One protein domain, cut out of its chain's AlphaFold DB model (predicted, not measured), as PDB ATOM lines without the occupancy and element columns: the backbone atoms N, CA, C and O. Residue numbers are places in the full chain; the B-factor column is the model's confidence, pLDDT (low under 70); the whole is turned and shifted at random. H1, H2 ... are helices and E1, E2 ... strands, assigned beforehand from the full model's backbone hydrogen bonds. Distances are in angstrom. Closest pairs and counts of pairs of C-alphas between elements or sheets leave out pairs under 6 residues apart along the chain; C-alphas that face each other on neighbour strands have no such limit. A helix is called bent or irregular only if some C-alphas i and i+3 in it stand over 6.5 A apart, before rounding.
ATOM      1  N   CYS A 550      19.717  -2.509  10.502       54.62
ATOM      2  CA  CYS A 550      19.621  -1.618  11.646       54.62
ATOM      3  C   CYS A 550      20.107  -2.328  12.914       54.62
ATOM      4  O   CYS A 550      19.970  -3.546  13.053       54.62
ATOM      5  N   GLU A 551      20.644  -1.571  13.869       67.62
ATOM      6  CA  GLU A 551      21.313  -2.149  15.034       67.62
ATOM      7  C   GLU A 551      20.968  -1.431  16.344       67.62
ATOM      8  O   GLU A 551      20.754  -0.220  16.389       67.62
ATOM      9  N   ALA A 552      20.923  -2.202  17.431       71.88
ATOM     10  CA  ALA A 552      20.648  -1.727  18.780       71.88
ATOM     11  C   ALA A 552      21.646  -2.332  19.781       71.88
ATOM     12  O   ALA A 552      22.043  -3.493  19.665       71.88
ATOM     13  N   VAL A 553      22.053  -1.543  20.781       76.12
ATOM     14  CA  VAL A 553      23.148  -1.904  21.698       76.12
ATOM     15  C   VAL A 553      22.671  -2.075  23.142       76.12
ATOM     16  O   VAL A 553      21.878  -1.282  23.667       76.12
ATOM     17  N   LEU A 554      23.194  -3.122  23.784       80.50
ATOM     18  CA  LEU A 554      23.015  -3.468  25.191       80.50
ATOM     19  C   LEU A 554      24.393  -3.569  25.871       80.50
ATOM     20  O   LEU A 554      25.322  -4.156  25.317       80.50
ATOM     21  N   LEU A 555      24.536  -3.015  27.072       79.62
ATOM     22  CA  LEU A 555      25.766  -3.050  27.862       79.62
ATOM     23  C   LEU A 555      25.566  -3.939  29.095       79.62
ATOM     24  O   LEU A 555      24.721  -3.660  29.944       79.62
ATOM     25  N   VAL A 556      26.354  -5.008  29.195       78.31
ATOM     26  CA  VAL A 556      26.273  -6.007  30.268       78.31
ATOM     27  C   VAL A 556      27.484  -5.857  31.183       78.31
ATOM     28  O   VAL A 556      28.620  -6.116  30.781       78.31
ATOM     29  N   HIS A 557      27.247  -5.438  32.424       78.19
ATOM     30  CA  HIS A 557      28.251  -5.390  33.483       78.19
ATOM     31  C   HIS A 557      28.237  -6.693  34.279       78.19
ATOM     32  O   HIS A 557      27.183  -7.141  34.735       78.19
ATOM     33  N   TYR A 558      29.415  -7.273  34.497       73.88
ATOM     34  CA  TYR A 558      29.578  -8.533  35.216       73.88
ATOM     35  C   TYR A 558      30.787  -8.502  36.158       73.88
ATOM     36  O   TYR A 558      31.746  -7.737  35.985       73.88
ATOM     37  N   ARG A 559      30.756  -9.383  37.153       69.81
ATOM     38  CA  ARG A 559      31.813  -9.618  38.130       69.81
ATOM     39  C   ARG A 559      32.483 -10.958  37.853       69.81
ATOM     40  O   ARG A 559      31.853 -11.936  37.462       69.81
ATOM     41  N   LEU A 560      33.796 -11.004  38.050       60.78
ATOM     42  CA  LEU A 560      34.550 -12.254  38.016       60.78
ATOM     43  C   LEU A 560      34.448 -12.934  39.382       60.78
ATOM     44  O   LEU A 560      35.109 -12.515  40.333       60.78
ATOM     45  N   CYS A 561      33.639 -13.988  39.466       51.84
ATOM     46  CA  CYS A 561      33.616 -14.885  40.615       51.84
ATOM     47  C   CYS A 561      34.986 -15.574  40.730       51.84
ATOM     48  O   CYS A 561      35.460 -16.187  39.772       51.84
ATOM     49  N   GLY A 575      40.800 -10.029  32.766       50.56
ATOM     50  CA  GLY A 575      39.471  -9.410  32.871       50.56
ATOM     51  C   GLY A 575      38.618  -9.481  31.596       50.56
ATOM     52  O   GLY A 575      37.396  -9.518  31.676       50.56
ATOM     53  N   GLN A 576      39.242  -9.546  30.421       57.44
ATOM     54  CA  GLN A 576      38.552  -9.578  29.128       57.44
ATOM     55  C   GLN A 576      37.884 -10.944  28.865       57.44
ATOM     56  O   GLN A 576      38.251 -11.960  29.462       57.44
ATOM     57  N   LEU A 577      36.871 -10.960  27.996       60.62
ATOM     58  CA  LEU A 577      36.279 -12.177  27.425       60.62
ATOM     59  C   LEU A 577      37.054 -12.513  26.137       60.62
ATOM     60  O   LEU A 577      37.396 -11.588  25.398       60.62
ATOM     61  N   ARG A 578      37.361 -13.785  25.862       62.84
ATOM     62  CA  ARG A 578      38.051 -14.183  24.615       62.84
ATOM     63  C   ARG A 578      37.079 -14.215  23.431       62.84
ATOM     64  O   ARG A 578      35.917 -14.550  23.613       62.84
ATOM     65  N   ASP A 579      37.570 -13.980  22.217       61.81
ATOM     66  CA  ASP A 579      36.772 -13.953  20.975       61.81
ATOM     67  C   ASP A 579      35.899 -15.224  20.786       61.81
ATOM     68  O   ASP A 579      34.718 -15.145  20.445       61.81
ATOM     69  N   ALA A 580      36.446 -16.403  21.113       65.06
ATOM     70  CA  ALA A 580      35.716 -17.675  21.102       65.06
ATOM     71  C   ALA A 580      34.665 -17.790  22.229       65.06
ATOM     72  O   ALA A 580      33.579 -18.319  22.007       65.06
ATOM     73  N   GLU A 581      34.947 -17.256  23.424       69.00
ATOM     74  CA  GLU A 581      33.985 -17.205  24.540       69.00
ATOM     75  C   GLU A 581      32.833 -16.244  24.218       69.00
ATOM     76  O   GLU A 581      31.678 -16.544  24.501       69.00
ATOM     77  N   ALA A 582      33.133 -15.109  23.583       69.38
ATOM     78  CA  ALA A 582      32.141 -14.139  23.137       69.38
ATOM     79  C   ALA A 582      31.237 -14.717  22.037       69.38
ATOM     80  O   ALA A 582      30.018 -14.576  22.112       69.38
ATOM     81  N   THR A 583      31.814 -15.441  21.073       73.38
ATOM     82  CA  THR A 583      31.059 -16.165  20.035       73.38
ATOM     83  C   THR A 583      30.177 -17.271  20.633       73.38
ATOM     84  O   THR A 583      29.037 -17.434  20.205       73.38
ATOM     85  N   ALA A 584      30.651 -17.997  21.652       74.56
ATOM     86  CA  ALA A 584      29.841 -18.992  22.360       74.56
ATOM     87  C   ALA A 584      28.674 -18.351  23.138       74.56
ATOM     88  O   ALA A 584      27.540 -18.809  23.027       74.56
ATOM     89  N   VAL A 585      28.920 -17.247  23.855       75.38
ATOM     90  CA  VAL A 585      27.865 -16.472  24.538       75.38
ATOM     91  C   VAL A 585      26.849 -15.909  23.536       75.38
ATOM     92  O   VAL A 585      25.652 -15.957  23.805       75.38
ATOM     93  N   ALA A 586      27.292 -15.432  22.367       78.44
ATOM     94  CA  ALA A 586      26.402 -14.975  21.298       78.44
ATOM     95  C   ALA A 586      25.470 -16.101  20.823       78.44
ATOM     96  O   ALA A 586      24.254 -15.939  20.887       78.44
ATOM     97  N   ARG A 587      26.026 -17.264  20.448       79.12
ATOM     98  CA  ARG A 587      25.254 -18.449  20.025       79.12
ATOM     99  C   ARG A 587      24.274 -18.913  21.107       79.12
ATOM    100  O   ARG A 587      23.111 -19.151  20.811       79.12
ATOM    101  N   ASN A 588      24.704 -18.971  22.369       77.25
ATOM    102  CA  ASN A 588      23.836 -19.376  23.477       77.25
ATOM    103  C   ASN A 588      22.663 -18.403  23.702       77.25
ATOM    104  O   ASN A 588      21.577 -18.839  24.083       77.25
ATOM    105  N   LEU A 589      22.861 -17.099  23.471       78.62
ATOM    106  CA  LEU A 589      21.784 -16.107  23.523       78.62
ATOM    107  C   LEU A 589      20.869 -16.182  22.290       78.62
ATOM    108  O   LEU A 589      19.662 -16.012  22.447       78.62
ATOM    109  N   GLU A 590      21.405 -16.468  21.098       82.44
ATOM    110  CA  GLU A 590      20.611 -16.714  19.882       82.44
ATOM    111  C   GLU A 590      19.696 -17.937  20.056       82.44
ATOM    112  O   GLU A 590      18.487 -17.807  19.864       82.44
ATOM    113  N   ASP A 591      20.242 -19.071  20.515       78.94
ATOM    114  CA  ASP A 591      19.503 -20.305  20.825       78.94
ATOM    115  C   ASP A 591      18.315 -20.041  21.770       78.94
ATOM    116  O   ASP A 591      17.168 -20.363  21.456       78.94
ATOM    117  N   VAL A 592      18.581 -19.455  22.946       77.00
ATOM    118  CA  VAL A 592      17.564 -19.306  24.004       77.00
ATOM    119  C   VAL A 592      16.534 -18.225  23.652       77.00
ATOM    120  O   VAL A 592      15.369 -18.356  24.021       77.00
ATOM    121  N   CYS A 593      16.915 -17.198  22.884       76.69
ATOM    122  CA  CYS A 593      15.963 -16.215  22.351       76.69
ATOM    123  C   CYS A 593      15.242 -16.685  21.072       76.69
ATOM    124  O   CYS A 593      14.382 -15.955  20.575       76.69
ATOM    125  N   ARG A 594      15.585 -17.863  20.524       77.69
ATOM    126  CA  ARG A 594      15.131 -18.368  19.212       77.69
ATOM    127  C   ARG A 594      15.365 -17.370  18.066       77.69
ATOM    128  O   ARG A 594      14.513 -17.188  17.195       77.69
ATOM    129  N   PHE A 595      16.510 -16.692  18.070       84.19
ATOM    130  CA  PHE A 595      16.894 -15.774  16.996       84.19
ATOM    131  C   PHE A 595      17.625 -16.510  15.861       84.19
ATOM    132  O   PHE A 595      18.294 -17.512  16.114       84.19
ATOM    133  N   PRO A 596      17.565 -16.011  14.610       78.00
ATOM    134  CA  PRO A 596      18.413 -16.520  13.537       78.00
ATOM    135  C   PRO A 596      19.898 -16.330  13.879       78.00
ATOM    136  O   PRO A 596      20.271 -15.344  14.517       78.00
ATOM    137  N   ARG A 597      20.753 -17.249  13.417       78.00
ATOM    138  CA  ARG A 597      22.206 -17.180  13.640       78.00
ATOM    139  C   ARG A 597      22.822 -15.905  13.044       78.00
ATOM    140  O   ARG A 597      22.329 -15.387  12.042       78.00
ATOM    141  N   LYS A 598      23.939 -15.446  13.621       74.25
ATOM    142  CA  LYS A 598      24.678 -14.221  13.227       74.25
ATOM    143  C   LYS A 598      23.895 -12.900  13.489       74.25
ATOM    144  O   LYS A 598      24.335 -11.844  13.034       74.25
ATOM    145  N   CYS A 599      22.785 -12.921  14.239       77.62
ATOM    146  CA  CYS A 599      21.982 -11.743  14.625       77.62
ATOM    147  C   CYS A 599      22.433 -11.057  15.929       77.62
ATOM    148  O   CYS A 599      22.117  -9.880  16.142       77.62
ATOM    149  N   LEU A 600      23.142 -11.767  16.811       79.19
ATOM    150  CA  LEU A 600      23.767 -11.208  18.012       79.19
ATOM    151  C   LEU A 600      25.289 -11.247  17.881       79.19
ATOM    152  O   LEU A 600      25.873 -12.257  17.494       79.19
ATOM    153  N   GLN A 601      25.953 -10.154  18.251       76.94
ATOM    154  CA  GLN A 601      27.415 -10.088  18.299       76.94
ATOM    155  C   GLN A 601      27.877  -9.496  19.629       76.94
ATOM    156  O   GLN A 601      27.359  -8.484  20.099       76.94
ATOM    157  N   VAL A 602      28.837 -10.169  20.261       74.12
ATOM    158  CA  VAL A 602      29.262  -9.912  21.640       74.12
ATOM    159  C   VAL A 602      30.715  -9.449  21.631       74.12
ATOM    160  O   VAL A 602      31.584 -10.139  21.106       74.12
ATOM    161  N   TYR A 603      30.990  -8.296  22.238       70.69
ATOM    162  CA  TYR A 603      32.319  -7.686  22.271       70.69
ATOM    163  C   TYR A 603      32.783  -7.481  23.715       70.69
ATOM    164  O   TYR A 603      32.156  -6.763  24.499       70.69
ATOM    165  N   GLY A 604      33.912  -8.093  24.077       66.44
ATOM    166  CA  GLY A 604      34.581  -7.837  25.352       66.44
ATOM    167  C   GLY A 604      35.232  -6.460  25.355       66.44
ATOM    168  O   GLY A 604      36.075  -6.192  24.509       66.44
ATOM    169  N   LEU A 605      34.891  -5.589  26.304       64.38
ATOM    170  CA  LEU A 605      35.515  -4.266  26.386       64.38
ATOM    171  C   LEU A 605      36.927  -4.377  26.999       64.38
ATOM    172  O   LEU A 605      37.127  -5.166  27.927       64.38
ATOM    173  N   PRO A 606      37.925  -3.611  26.517       53.16
ATOM    174  CA  PRO A 606      39.325  -3.802  26.905       53.16
ATOM    175  C   PRO A 606      39.622  -3.356  28.343       53.16
ATOM    176  O   PRO A 606      40.608  -3.803  28.929       53.16
ATOM    177  N   ALA A 607      38.780  -2.485  28.901       56.94
ATOM    178  CA  ALA A 607      38.875  -1.924  30.239       56.94
ATOM    179  C   ALA A 607      37.465  -1.784  30.851       56.94
ATOM    180  O   ALA A 607      36.488  -1.661  30.104       56.94
ATOM    181  N   PRO A 608      37.332  -1.807  32.191       59.91
ATOM    182  CA  PRO A 608      36.043  -1.660  32.860       59.91
ATOM    183  C   PRO A 608      35.440  -0.273  32.602       59.91
ATOM    184  O   PRO A 608      36.076   0.750  32.840       59.91
ATOM    185  N   LEU A 609      34.189  -0.242  32.133       56.72
ATOM    186  CA  LEU A 609      33.470   0.989  31.781       56.72
ATOM    187  C   LEU A 609      32.875   1.749  32.987       56.72
ATOM    188  O   LEU A 609      32.128   2.706  32.788       56.72
ATOM    189  N   SER A 610      33.122   1.305  34.223       50.41
ATOM    190  CA  SER A 610      32.428   1.801  35.419       50.41
ATOM    191  C   SER A 610      33.366   2.200  36.559       50.41
ATOM    192  O   SER A 610      34.553   1.887  36.583       50.41
ATOM    193  N   TYR A 611      32.781   2.891  37.538       51.81
ATOM    194  CA  TYR A 611      33.410   3.517  38.704       51.81
ATOM    195  C   TYR A 611      34.101   2.555  39.698       51.81
ATOM    196  O   TYR A 611      34.524   2.995  40.764       51.81
ATOM    197  N   SER A 612      34.217   1.256  39.393       51.31
ATOM    198  CA  SER A 612      34.865   0.262  40.256       51.31
ATOM    199  C   SER A 612      35.742  -0.708  39.467       51.31
ATOM    200  O   SER A 612      35.296  -1.346  38.517       51.31
ATOM    201  N   ALA A 613      36.967  -0.923  39.952       56.62
ATOM    202  CA  ALA A 613      37.928  -1.870  39.383       56.62
ATOM    203  C   ALA A 613      37.523  -3.360  39.513       56.62
ATOM    204  O   ALA A 613      38.261  -4.228  39.046       56.62
ATOM    205  N   SER A 614      36.389  -3.676  40.155       58.47
ATOM    206  CA  SER A 614      35.865  -5.043  40.310       58.47
ATOM    207  C   SER A 614      34.822  -5.461  39.262       58.47
ATOM    208  O   SER A 614      34.516  -6.651  39.171       58.47
ATOM    209  N   LEU A 615      34.279  -4.518  38.481       65.25
ATOM    210  CA  LEU A 615      33.206  -4.764  37.511       65.25
ATOM    211  C   LEU A 615      33.727  -4.621  36.082       65.25
ATOM    212  O   LEU A 615      34.108  -3.535  35.658       65.25
ATOM    213  N   SER A 616      33.714  -5.712  35.325       68.94
ATOM    214  CA  SER A 616      34.033  -5.703  33.893       68.94
ATOM    215  C   SER A 616      32.758  -5.537  33.061       68.94
ATOM    216  O   SER A 616      31.648  -5.602  33.591       68.94
ATOM    217  N   ALA A 617      32.900  -5.268  31.762       73.38
ATOM    218  CA  ALA A 617      31.768  -4.990  30.884       73.38
ATOM    219  C   ALA A 617      31.921  -5.646  29.503       73.38
ATOM    220  O   ALA A 617      33.033  -5.859  29.013       73.38
ATOM    221  N   VAL A 618      30.786  -5.965  28.887       75.75
ATOM    222  CA  VAL A 618      30.646  -6.531  27.540       75.75
ATOM    223  C   VAL A 618      29.546  -5.768  26.804       75.75
ATOM    224  O   VAL A 618      28.509  -5.449  27.383       75.75
ATOM    225  N   CYS A 619      29.779  -5.474  25.530       77.00
ATOM    226  CA  CYS A 619      28.795  -4.900  24.620       77.00
ATOM    227  C   CYS A 619      28.100  -6.033  23.848       77.00
ATOM    228  O   CYS A 619      28.783  -6.915  23.329       77.00
ATOM    229  N   VAL A 620      26.770  -6.010  23.757       79.81
ATOM    230  CA  VAL A 620      25.978  -6.923  22.923       79.81
ATOM    231  C   VAL A 620      25.251  -6.098  21.860       79.81
ATOM    232  O   VAL A 620      24.426  -5.237  22.174       79.81
ATOM    233  N   ARG A 621      25.591  -6.356  20.598       78.75
ATOM    234  CA  ARG A 621      25.020  -5.747  19.393       78.75
ATOM    235  C   ARG A 621      23.920  -6.661  18.865       78.75
ATOM    236  O   ARG A 621      24.184  -7.823  18.566       78.75
ATOM    237  N   CYS A 622      22.706  -6.133  18.774       80.88
ATOM    238  CA  CYS A 622      21.541  -6.810  18.211       80.88
ATOM    239  C   CYS A 622      21.263  -6.203  16.834       80.88
ATOM    240  O   CYS A 622      20.971  -5.009  16.763       80.88
ATOM    241  N   SER A 623      21.354  -6.984  15.756       79.94
ATOM    242  CA  SER A 623      20.988  -6.526  14.407       79.94
ATOM    243  C   SER A 623      19.537  -6.871  14.059       79.94
ATOM    244  O   SER A 623      18.904  -7.713  14.708       79.94
ATOM    245  N   GLY A 624      18.991  -6.238  13.022       76.31
ATOM    246  CA  GLY A 624      17.686  -6.557  12.447       76.31
ATOM    247  C   GLY A 624      17.426  -5.795  11.145       76.31
ATOM    248  O   GLY A 624      17.977  -4.721  10.930       76.31
ATOM    249  N   ALA A 625      16.546  -6.326  10.292       70.94
ATOM    250  CA  ALA A 625      16.210  -5.712   9.001       70.94
ATOM    251  C   ALA A 625      15.534  -4.327   9.124       70.94
ATOM    252  O   ALA A 625      15.510  -3.562   8.170       70.94
ATOM    253  N   THR A 626      15.001  -3.989  10.303       75.38
ATOM    254  CA  THR A 626      14.551  -2.636  10.662       75.38
ATOM    255  C   THR A 626      14.942  -2.325  12.105       75.38
ATOM    256  O   THR A 626      15.131  -3.239  12.919       75.38
ATOM    257  N   TYR A 627      15.029  -1.038  12.460       74.69
ATOM    258  CA  TYR A 627      15.392  -0.617  13.820       74.69
ATOM    259  C   TYR A 627      14.435  -1.180  14.880       74.69
ATOM    260  O   TYR A 627      14.884  -1.627  15.933       74.69
ATOM    261  N   ARG A 628      13.133  -1.266  14.566       72.56
ATOM    262  CA  ARG A 628      12.125  -1.896  15.437       72.56
ATOM    263  C   ARG A 628      12.492  -3.348  15.769       72.56
ATOM    264  O   ARG A 628      12.461  -3.722  16.934       72.56
ATOM    265  N   ILE A 629      12.912  -4.142  14.779       78.69
ATOM    266  CA  ILE A 629      13.321  -5.545  14.987       78.69
ATOM    267  C   ILE A 629      14.584  -5.624  15.860       78.69
ATOM    268  O   ILE A 629      14.643  -6.439  16.783       78.69
ATOM    269  N   ALA A 630      15.581  -4.769  15.605       75.81
ATOM    270  CA  ALA A 630      16.802  -4.704  16.411       75.81
ATOM    271  C   ALA A 630      16.508  -4.307  17.875       75.81
ATOM    272  O   ALA A 630      17.070  -4.884  18.810       75.81
ATOM    273  N   GLU A 631      15.582  -3.371  18.088       78.88
ATOM    274  CA  GLU A 631      15.145  -2.929  19.411       78.88
ATOM    275  C   GLU A 631      14.317  -3.987  20.158       78.88
ATOM    276  O   GLU A 631      14.590  -4.245  21.333       78.88
ATOM    277  N   SER A 632      13.381  -4.675  19.494       79.44
ATOM    278  CA  SER A 632      12.660  -5.812  20.090       79.44
ATOM    279  C   SER A 632      13.624  -6.925  20.519       79.44
ATOM    280  O   SER A 632      13.500  -7.455  21.626       79.44
ATOM    281  N   ARG A 633      14.640  -7.228  19.694       83.12
ATOM    282  CA  ARG A 633      15.713  -8.180  20.035       83.12
ATOM    283  C   ARG A 633      16.510  -7.715  21.258       83.12
ATOM    284  O   ARG A 633      16.690  -8.494  22.195       83.12
ATOM    285  N   ARG A 634      16.903  -6.434  21.308       83.56
ATOM    286  CA  ARG A 634      17.557  -5.815  22.478       83.56
ATOM    287  C   ARG A 634      16.713  -5.950  23.750       83.56
ATOM    288  O   ARG A 634      17.261  -6.277  24.801       83.56
ATOM    289  N   PHE A 635      15.406  -5.700  23.672       82.88
ATOM    290  CA  PHE A 635      14.507  -5.772  24.827       82.88
ATOM    291  C   PHE A 635      14.343  -7.207  25.350       82.88
ATOM    292  O   PHE A 635      14.423  -7.430  26.559       82.88
ATOM    293  N   ALA A 636      14.195  -8.188  24.455       81.88
ATOM    294  CA  ALA A 636      14.118  -9.602  24.824       81.88
ATOM    295  C   ALA A 636      15.408 -10.095  25.511       81.88
ATOM    296  O   ALA A 636      15.339 -10.655  26.607       81.88
ATOM    297  N   VAL A 637      16.585  -9.803  24.935       81.62
ATOM    298  CA  VAL A 637      17.889 -10.147  25.542       81.62
ATOM    299  C   VAL A 637      18.077  -9.444  26.889       81.62
ATOM    300  O   VAL A 637      18.549 -10.065  27.840       81.62
ATOM    301  N   LYS A 638      17.659  -8.173  27.016       83.50
ATOM    302  CA  LYS A 638      17.685  -7.452  28.298       83.50
ATOM    303  C   LYS A 638      16.847  -8.172  29.357       83.50
ATOM    304  O   LYS A 638      17.371  -8.483  30.423       83.50
ATOM    305  N   ARG A 639      15.576  -8.461  29.052       80.06
ATOM    306  CA  ARG A 639      14.632  -9.110  29.979       80.06
ATOM    307  C   ARG A 639      15.119 -10.494  30.413       80.06
ATOM    308  O   ARG A 639      14.991 -10.833  31.585       80.06
ATOM    309  N   LEU A 640      15.703 -11.265  29.493       79.25
ATOM    310  CA  LEU A 640      16.327 -12.558  29.780       79.25
ATOM    311  C   LEU A 640      17.499 -12.405  30.761       79.25
ATOM    312  O   LEU A 640      17.549 -13.113  31.763       79.25
ATOM    313  N   LEU A 641      18.417 -11.466  30.509       77.06
ATOM    314  CA  LEU A 641      19.590 -11.262  31.366       77.06
ATOM    315  C   LEU A 641      19.235 -10.688  32.747       77.06
ATOM    316  O   LEU A 641      19.859 -11.088  33.724       77.06
ATOM    317  N   GLU A 642      18.240  -9.801  32.849       77.94
ATOM    318  CA  GLU A 642      17.724  -9.292  34.135       77.94
ATOM    319  C   GLU A 642      17.033 -10.396  34.955       77.94
ATOM    320  O   GLU A 642      17.232 -10.491  36.165       77.94
ATOM    321  N   MET A 643      16.279 -11.278  34.289       70.06
ATOM    322  CA  MET A 643      15.669 -12.456  34.915       70.06
ATOM    323  C   MET A 643      16.729 -13.466  35.387       70.06
ATOM    324  O   MET A 643      16.604 -14.018  36.477       70.06
ATOM    325  N   TRP A 644      17.788 -13.680  34.598       67.31
ATOM    326  CA  TRP A 644      18.886 -14.597  34.929       67.31
ATOM    327  C   TRP A 644      19.802 -14.067  36.044       67.31
ATOM    328  O   TRP A 644      20.314 -14.855  36.834       67.31
ATOM    329  N   SER A 645      19.997 -12.747  36.146       66.38
ATOM    330  CA  SER A 645      20.789 -12.133  37.222       66.38
ATOM    331  C   SER A 645      20.019 -11.922  38.531       66.38
ATOM    332  O   SER A 645      20.622 -11.512  39.523       66.38
ATOM    333  N   GLY A 646      18.703 -12.164  38.553       58.59
ATOM    334  CA  GLY A 646      17.859 -11.949  39.734       58.59
ATOM    335  C   GLY A 646      17.738 -10.481  40.163       58.59
ATOM    336  O   GLY A 646      17.356 -10.206  41.299       58.59
ATOM    337  N   VAL A 647      18.074  -9.527  39.285       49.38
ATOM    338  CA  VAL A 647      18.024  -8.091  39.593       49.38
ATOM    339  C   VAL A 647      16.623  -7.557  39.274       49.38
ATOM    340  O   VAL A 647      16.252  -7.519  38.099       49.38
ATOM    341  N   PRO A 648      15.829  -7.107  40.269       41.75
ATOM    342  CA  PRO A 648      14.513  -6.541  40.005       41.75
ATOM    343  C   PRO A 648      14.658  -5.233  39.218       41.75
ATOM    344  O   PRO A 648      15.247  -4.260  39.691       41.75
ATOM    345  N   LEU A 679      25.120 -19.670  31.170       55.34
ATOM    346  CA  LEU A 679      24.828 -18.788  30.018       55.34
ATOM    347  C   LEU A 679      25.888 -17.678  29.833       55.34
ATOM    348  O   LEU A 679      26.358 -17.418  28.726       55.34
ATOM    349  N   PHE A 680      26.292 -17.063  30.951       57.06
ATOM    350  CA  PHE A 680      27.529 -16.300  31.097       57.06
ATOM    351  C   PHE A 680      28.444 -17.037  32.094       57.06
ATOM    352  O   PHE A 680      27.977 -17.412  33.171       57.06
ATOM    353  N   PRO A 681      29.760 -17.169  31.840       55.28
ATOM    354  CA  PRO A 681      30.702 -17.801  32.776       55.28
ATOM    355  C   PRO A 681      31.090 -16.891  33.965       55.28
ATOM    356  O   PRO A 681      32.162 -17.052  34.553       55.28
ATOM    357  N   ARG A 682      30.294 -15.848  34.246       67.81
ATOM    358  CA  ARG A 682      30.591 -14.720  35.148       67.81
ATOM    359  C   ARG A 682      29.269 -14.133  35.674       67.81
ATOM    360  O   ARG A 682      28.315 -14.020  34.912       67.81
ATOM    361  N   GLU A 683      29.224 -13.734  36.942       66.38
ATOM    362  CA  GLU A 683      28.055 -13.131  37.612       66.38
ATOM    363  C   GLU A 683      27.652 -11.813  36.930       66.38
ATOM    364  O   GLU A 683      28.417 -10.849  36.947       66.38
ATOM    365  N   VAL A 684      26.466 -11.746  36.317       66.44
ATOM    366  CA  VAL A 684      25.939 -10.500  35.731       66.44
ATOM    367  C   VAL A 684      25.394  -9.616  36.852       66.44
ATOM    368  O   VAL A 684      24.553 -10.046  37.630       66.44
ATOM    369  N   VAL A 685      25.871  -8.372  36.927       66.88
ATOM    370  CA  VAL A 685      25.573  -7.425  38.021       66.88
ATOM    371  C   VAL A 685      24.622  -6.314  37.577       66.88
ATOM    372  O   VAL A 685      23.828  -5.822  38.374       66.88
ATOM    373  N   ARG A 686      24.694  -5.883  36.311       73.00
ATOM    374  CA  ARG A 686      23.800  -4.854  35.758       73.00
ATOM    375  C   ARG A 686      23.682  -4.988  34.248       73.00
ATOM    376  O   ARG A 686      24.683  -5.216  33.570       73.00
ATOM    377  N   VAL A 687      22.483  -4.762  33.722       78.31
ATOM    378  CA  VAL A 687      22.220  -4.674  32.284       78.31
ATOM    379  C   VAL A 687      21.691  -3.274  31.976       78.31
ATOM    380  O   VAL A 687      20.747  -2.810  32.608       78.31
ATOM    381  N   GLU A 688      22.302  -2.582  31.019       77.31
ATOM    382  CA  GLU A 688      21.899  -1.239  30.596       77.31
ATOM    383  C   GLU A 688      21.580  -1.237  29.097       77.31
ATOM    384  O   GLU A 688      22.398  -1.654  28.279       77.31
ATOM    385  N   ALA A 689      20.404  -0.737  28.711       76.56
ATOM    386  CA  ALA A 689      20.148  -0.355  27.324       76.56
ATOM    387  C   ALA A 689      20.810   1.006  27.083       76.56
ATOM    388  O   ALA A 689      20.543   1.955  27.818       76.56
ATOM    389  N   VAL A 690      21.702   1.094  26.094       70.19
ATOM    390  CA  VAL A 690      22.532   2.289  25.871       70.19
ATOM    391  C   VAL A 690      22.472   2.675  24.396       70.19
ATOM    392  O   VAL A 690      22.701   1.846  23.520       70.19
ATOM    393  N   GLU A 691      22.150   3.934  24.108       68.38
ATOM    394  CA  GLU A 691      22.256   4.502  22.758       68.38
ATOM    395  C   GLU A 691      23.727   4.589  22.328       68.38
ATOM    396  O   GLU A 691      24.590   4.869  23.164       68.38
ATOM    397  N   ALA A 692      24.020   4.457  21.029       63.59
ATOM    398  CA  ALA A 692      25.386   4.562  20.507       63.59
ATOM    399  C   ALA A 692      26.098   5.837  21.010       63.59
ATOM    400  O   ALA A 692      27.136   5.750  21.666       63.59
ATOM    401  N   ARG A 693      25.458   7.007  20.874       64.19
ATOM    402  CA  ARG A 693      25.935   8.305  21.394       64.19
ATOM    403  C   ARG A 693      26.295   8.291  22.888       64.19
ATOM    404  O   ARG A 693      27.287   8.904  23.289       64.19
ATOM    405  N   GLN A 694      25.515   7.604  23.725       68.75
ATOM    406  CA  GLN A 694      25.779   7.505  25.166       68.75
ATOM    407  C   GLN A 694      26.945   6.555  25.463       68.75
ATOM    408  O   GLN A 694      27.805   6.882  26.285       68.75
ATOM    409  N   LEU A 695      27.020   5.420  24.761       70.56
ATOM    410  CA  LEU A 695      28.154   4.499  24.841       70.56
ATOM    411  C   LEU A 695      29.453   5.199  24.413       70.56
ATOM    412  O   LEU A 695      30.474   5.063  25.089       70.56
ATOM    413  N   MET A 696      29.403   6.029  23.367       65.44
ATOM    414  CA  MET A 696      30.563   6.781  22.890       65.44
ATOM    415  C   MET A 696      31.083   7.792  23.913       65.44
ATOM    416  O   MET A 696      32.294   7.859  24.118       65.44
ATOM    417  N   ARG A 697      30.207   8.514  24.630       69.31
ATOM    418  CA  ARG A 697      30.627   9.396  25.743       69.31
ATOM    419  C   ARG A 697      31.325   8.624  26.869       69.31
ATOM    420  O   ARG A 697      32.283   9.130  27.446       69.31
ATOM    421  N   ARG A 698      30.883   7.395  27.172       71.31
ATOM    422  CA  ARG A 698      31.519   6.538  28.194       71.31
ATOM    423  C   ARG A 698      32.862   5.962  27.729       71.31
ATOM    424  O   ARG A 698      33.789   5.857  28.525       71.31
ATOM    425  N   LEU A 699      32.983   5.605  26.448       68.06
ATOM    426  CA  LEU A 699      34.213   5.053  25.867       68.06
ATOM    427  C   LEU A 699      35.257   6.115  25.499       68.06
ATOM    428  O   LEU A 699      36.443   5.789  25.435       68.06
ATOM    429  N   GLN A 700      34.845   7.373  25.308       68.06
ATOM    430  CA  GLN A 700      35.694   8.523  24.977       68.06
ATOM    431  C   GLN A 700      37.070   8.532  25.677       68.06
ATOM    432  O   GLN A 700      38.061   8.624  24.956       68.06
ATOM    433  N   PRO A 701      37.210   8.425  27.019       67.81
ATOM    434  CA  PRO A 701      38.528   8.457  27.663       67.81
ATOM    435  C   PRO A 701      39.429   7.272  27.274       67.81
ATOM    436  O   PRO A 701      40.613   7.475  26.997       67.81
ATOM    437  N   LEU A 702      38.875   6.057  27.189       65.19
ATOM    438  CA  LEU A 702      39.603   4.830  26.828       65.19
ATOM    439  C   LEU A 702      40.058   4.853  25.363       65.19
ATOM    440  O   LEU A 702      41.197   4.491  25.047       65.19
ATOM    441  N   ILE A 703      39.169   5.326  24.484       67.56
ATOM    442  CA  ILE A 703      39.438   5.598  23.069       67.56
ATOM    443  C   ILE A 703      40.549   6.648  22.965       67.56
ATOM    444  O   ILE A 703      41.565   6.408  22.320       67.56
ATOM    445  N   GLN A 704      40.426   7.783  23.656       69.06
ATOM    446  CA  GLN A 704      41.399   8.872  23.582       69.06
ATOM    447  C   GLN A 704      42.785   8.466  24.118       69.06
ATOM    448  O   GLN A 704      43.793   8.952  23.610       69.06
ATOM    449  N   GLU A 705      42.886   7.573  25.106       67.19
ATOM    450  CA  GLU A 705      44.177   7.003  25.519       67.19
ATOM    451  C   GLU A 705      44.773   6.068  24.454       67.19
ATOM    452  O   GLU A 705      45.939   6.231  24.078       67.19
ATOM    453  N   HIS A 706      43.978   5.145  23.900       65.88
ATOM    454  CA  HIS A 706      44.434   4.280  22.807       65.88
ATOM    455  C   HIS A 706      44.873   5.086  21.580       65.88
ATOM    456  O   HIS A 706      45.921   4.789  21.005       65.88
ATOM    457  N   LEU A 707      44.148   6.148  21.215       68.44
ATOM    458  CA  LEU A 707      44.494   6.980  20.064       68.44
ATOM    459  C   LEU A 707      45.673   7.911  20.338       68.44
ATOM    460  O   LEU A 707      46.505   8.064  19.450       68.44
ATOM    461  N   ARG A 708      45.852   8.436  21.561       71.31
ATOM    462  CA  ARG A 708      47.126   9.083  21.947       71.31
ATOM    463  C   ARG A 708      48.304   8.132  21.729       71.31
ATOM    464  O   ARG A 708      49.343   8.556  21.229       71.31
ATOM    465  N   ASN A 709      48.150   6.855  22.073       69.38
ATOM    466  CA  ASN A 709      49.200   5.854  21.895       69.38
ATOM    467  C   ASN A 709      49.366   5.400  20.430       69.38
ATOM    468  O   ASN A 709      50.491   5.106  20.030       69.38
ATOM    469  N   ALA A 710      48.310   5.420  19.610       67.00
ATOM    470  CA  ALA A 710      48.395   5.207  18.162       67.00
ATOM    471  C   ALA A 710      49.099   6.380  17.451       67.00
ATOM    472  O   ALA A 710      50.072   6.162  16.734       67.00
ATOM    473  N   ILE A 711      48.693   7.623  17.732       75.31
ATOM    474  CA  ILE A 711      49.300   8.861  17.209       75.31
ATOM    475  C   ILE A 711      50.780   8.964  17.614       75.31
ATOM    476  O   ILE A 711      51.633   9.322  16.807       75.31
ATOM    477  N   ARG A 712      51.139   8.579  18.846       73.56
ATOM    478  CA  ARG A 712      52.550   8.494  19.272       73.56
ATOM    479  C   ARG A 712      53.373   7.471  18.477       73.56
ATOM    480  O   ARG A 712      54.584   7.648  18.379       73.56
ATOM    481  N   LYS A 713      52.751   6.410  17.949       68.19
ATOM    482  CA  LYS A 713      53.428   5.328  17.213       68.19
ATOM    483  C   LYS A 713      53.504   5.583  15.703       68.19
ATOM    484  O   LYS A 713      54.569   5.369  15.129       68.19
ATOM    485  N   ASP A 714      52.425   6.041  15.066       69.69
ATOM    486  CA  ASP A 714      52.404   6.324  13.624       69.69
ATOM    487  C   ASP A 714      52.782   7.784  13.330       69.69
ATOM    488  O   ASP A 714      52.043   8.718  13.637       69.69
ATOM    489  N   THR A 715      53.923   7.978  12.665       72.06
ATOM    490  CA  THR A 715      54.406   9.286  12.198       72.06
ATOM    491  C   THR A 715      53.466   9.993  11.221       72.06
ATOM    492  O   THR A 715      53.566  11.211  11.078       72.06
ATOM    493  N   VAL A 716      52.567   9.282  10.530       74.44
ATOM    494  CA  VAL A 716      51.575   9.905   9.637       74.44
ATOM    495  C   VAL A 716      50.514  10.642  10.454       74.44
ATOM    496  O   VAL A 716      50.210  11.786  10.141       74.44
TER     497      VAL A 716
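Overview. This is residues 550 to 561, 575 to 648 and 679 to 716 of the 938 residues of the protein "ATP-dependent DNA helicase" of Leishmania guyanensis (UniProt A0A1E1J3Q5). A strongly twisted sheet of four strands has two helices, H1 and H2, over one face, while the long helix H3 leads away from this body, and residues 703 to 716, of which 703 to 713 belong to H3, stick out as an arm. The printed part has 124 residues, with E1, H1, E2, E3, H2, E4 and H3 along the chain, a mixed class of helices and strands in two layers, H1 and H2 on the sheet. The sheet, in the order E2, E3, E1, E4, is antiparallel. The whole is compact, with a radius of gyration of the C-alphas of 15.4 A and spans of 48 by 36 by 26 A.

Along the chain. E1, residues 550 to 559, is 30.2 A long and begins at C-alpha 550 (19.621, -1.618, 11.646). E3 is residues 615 to 624, 29.5 A; E2 is 600 to 604, 13.5 A; E4 is 683 to 689, 18.2 A. H1 is residues 579 to 593, 21.0 A, and H2 is 627 to 645, 26.6 A. H3, residues 692 to 713, 28.2 A, ends at C-alpha 713 (53.428, 5.328, 17.213); it is irregular, with C-alphas 698 and 701 7.3 A apart, and has a kink of 60 degrees near residue 699.

Arrangement. Inner strands E3 and E1 are antiparallel, with N 554 and O 620 2.9 A apart, within hydrogen-bond range. E2 and E3 form a hairpin, N 601 to O 621 2.9 A; E1 and E4 have N 555 to O 688 at 2.8 A. H2 runs along the strands, 4 degrees from E1 on the local plane, at a height over the sheet of 7.6 A; its closest C-alphas to E1 are Tyr 627 and Cys 550, 4.9 A. H1, on the same face, lies over E2 at a height of 7.0 A, its closest C-alphas Ala 582 and Val 602, 5.3 A. H1 and H2 only just touch, with 3 pairs of C-alphas within 8 A, Cys 593 and Val 637 closest at 7.1 A. H3 only grazes the sheet with residues 692 to 695. Every O i to N i+4 pair is within hydrogen-bond range in H1 and H2, and 16 of 18 in H3.

Size, cuts and confidence. The C-alphas of Pro 648 and Thr 715 are farthest apart, 51.1 A. Two cuts leave out residues 562 to 574, a gap of 11.1 A, and 649 to 678, 18.9 A. Of the links that are printed whole, none is long. Mean pLDDT of the printed part is 70.3, with 57 residues under 70, among them 604 to 616 and 699 to 707.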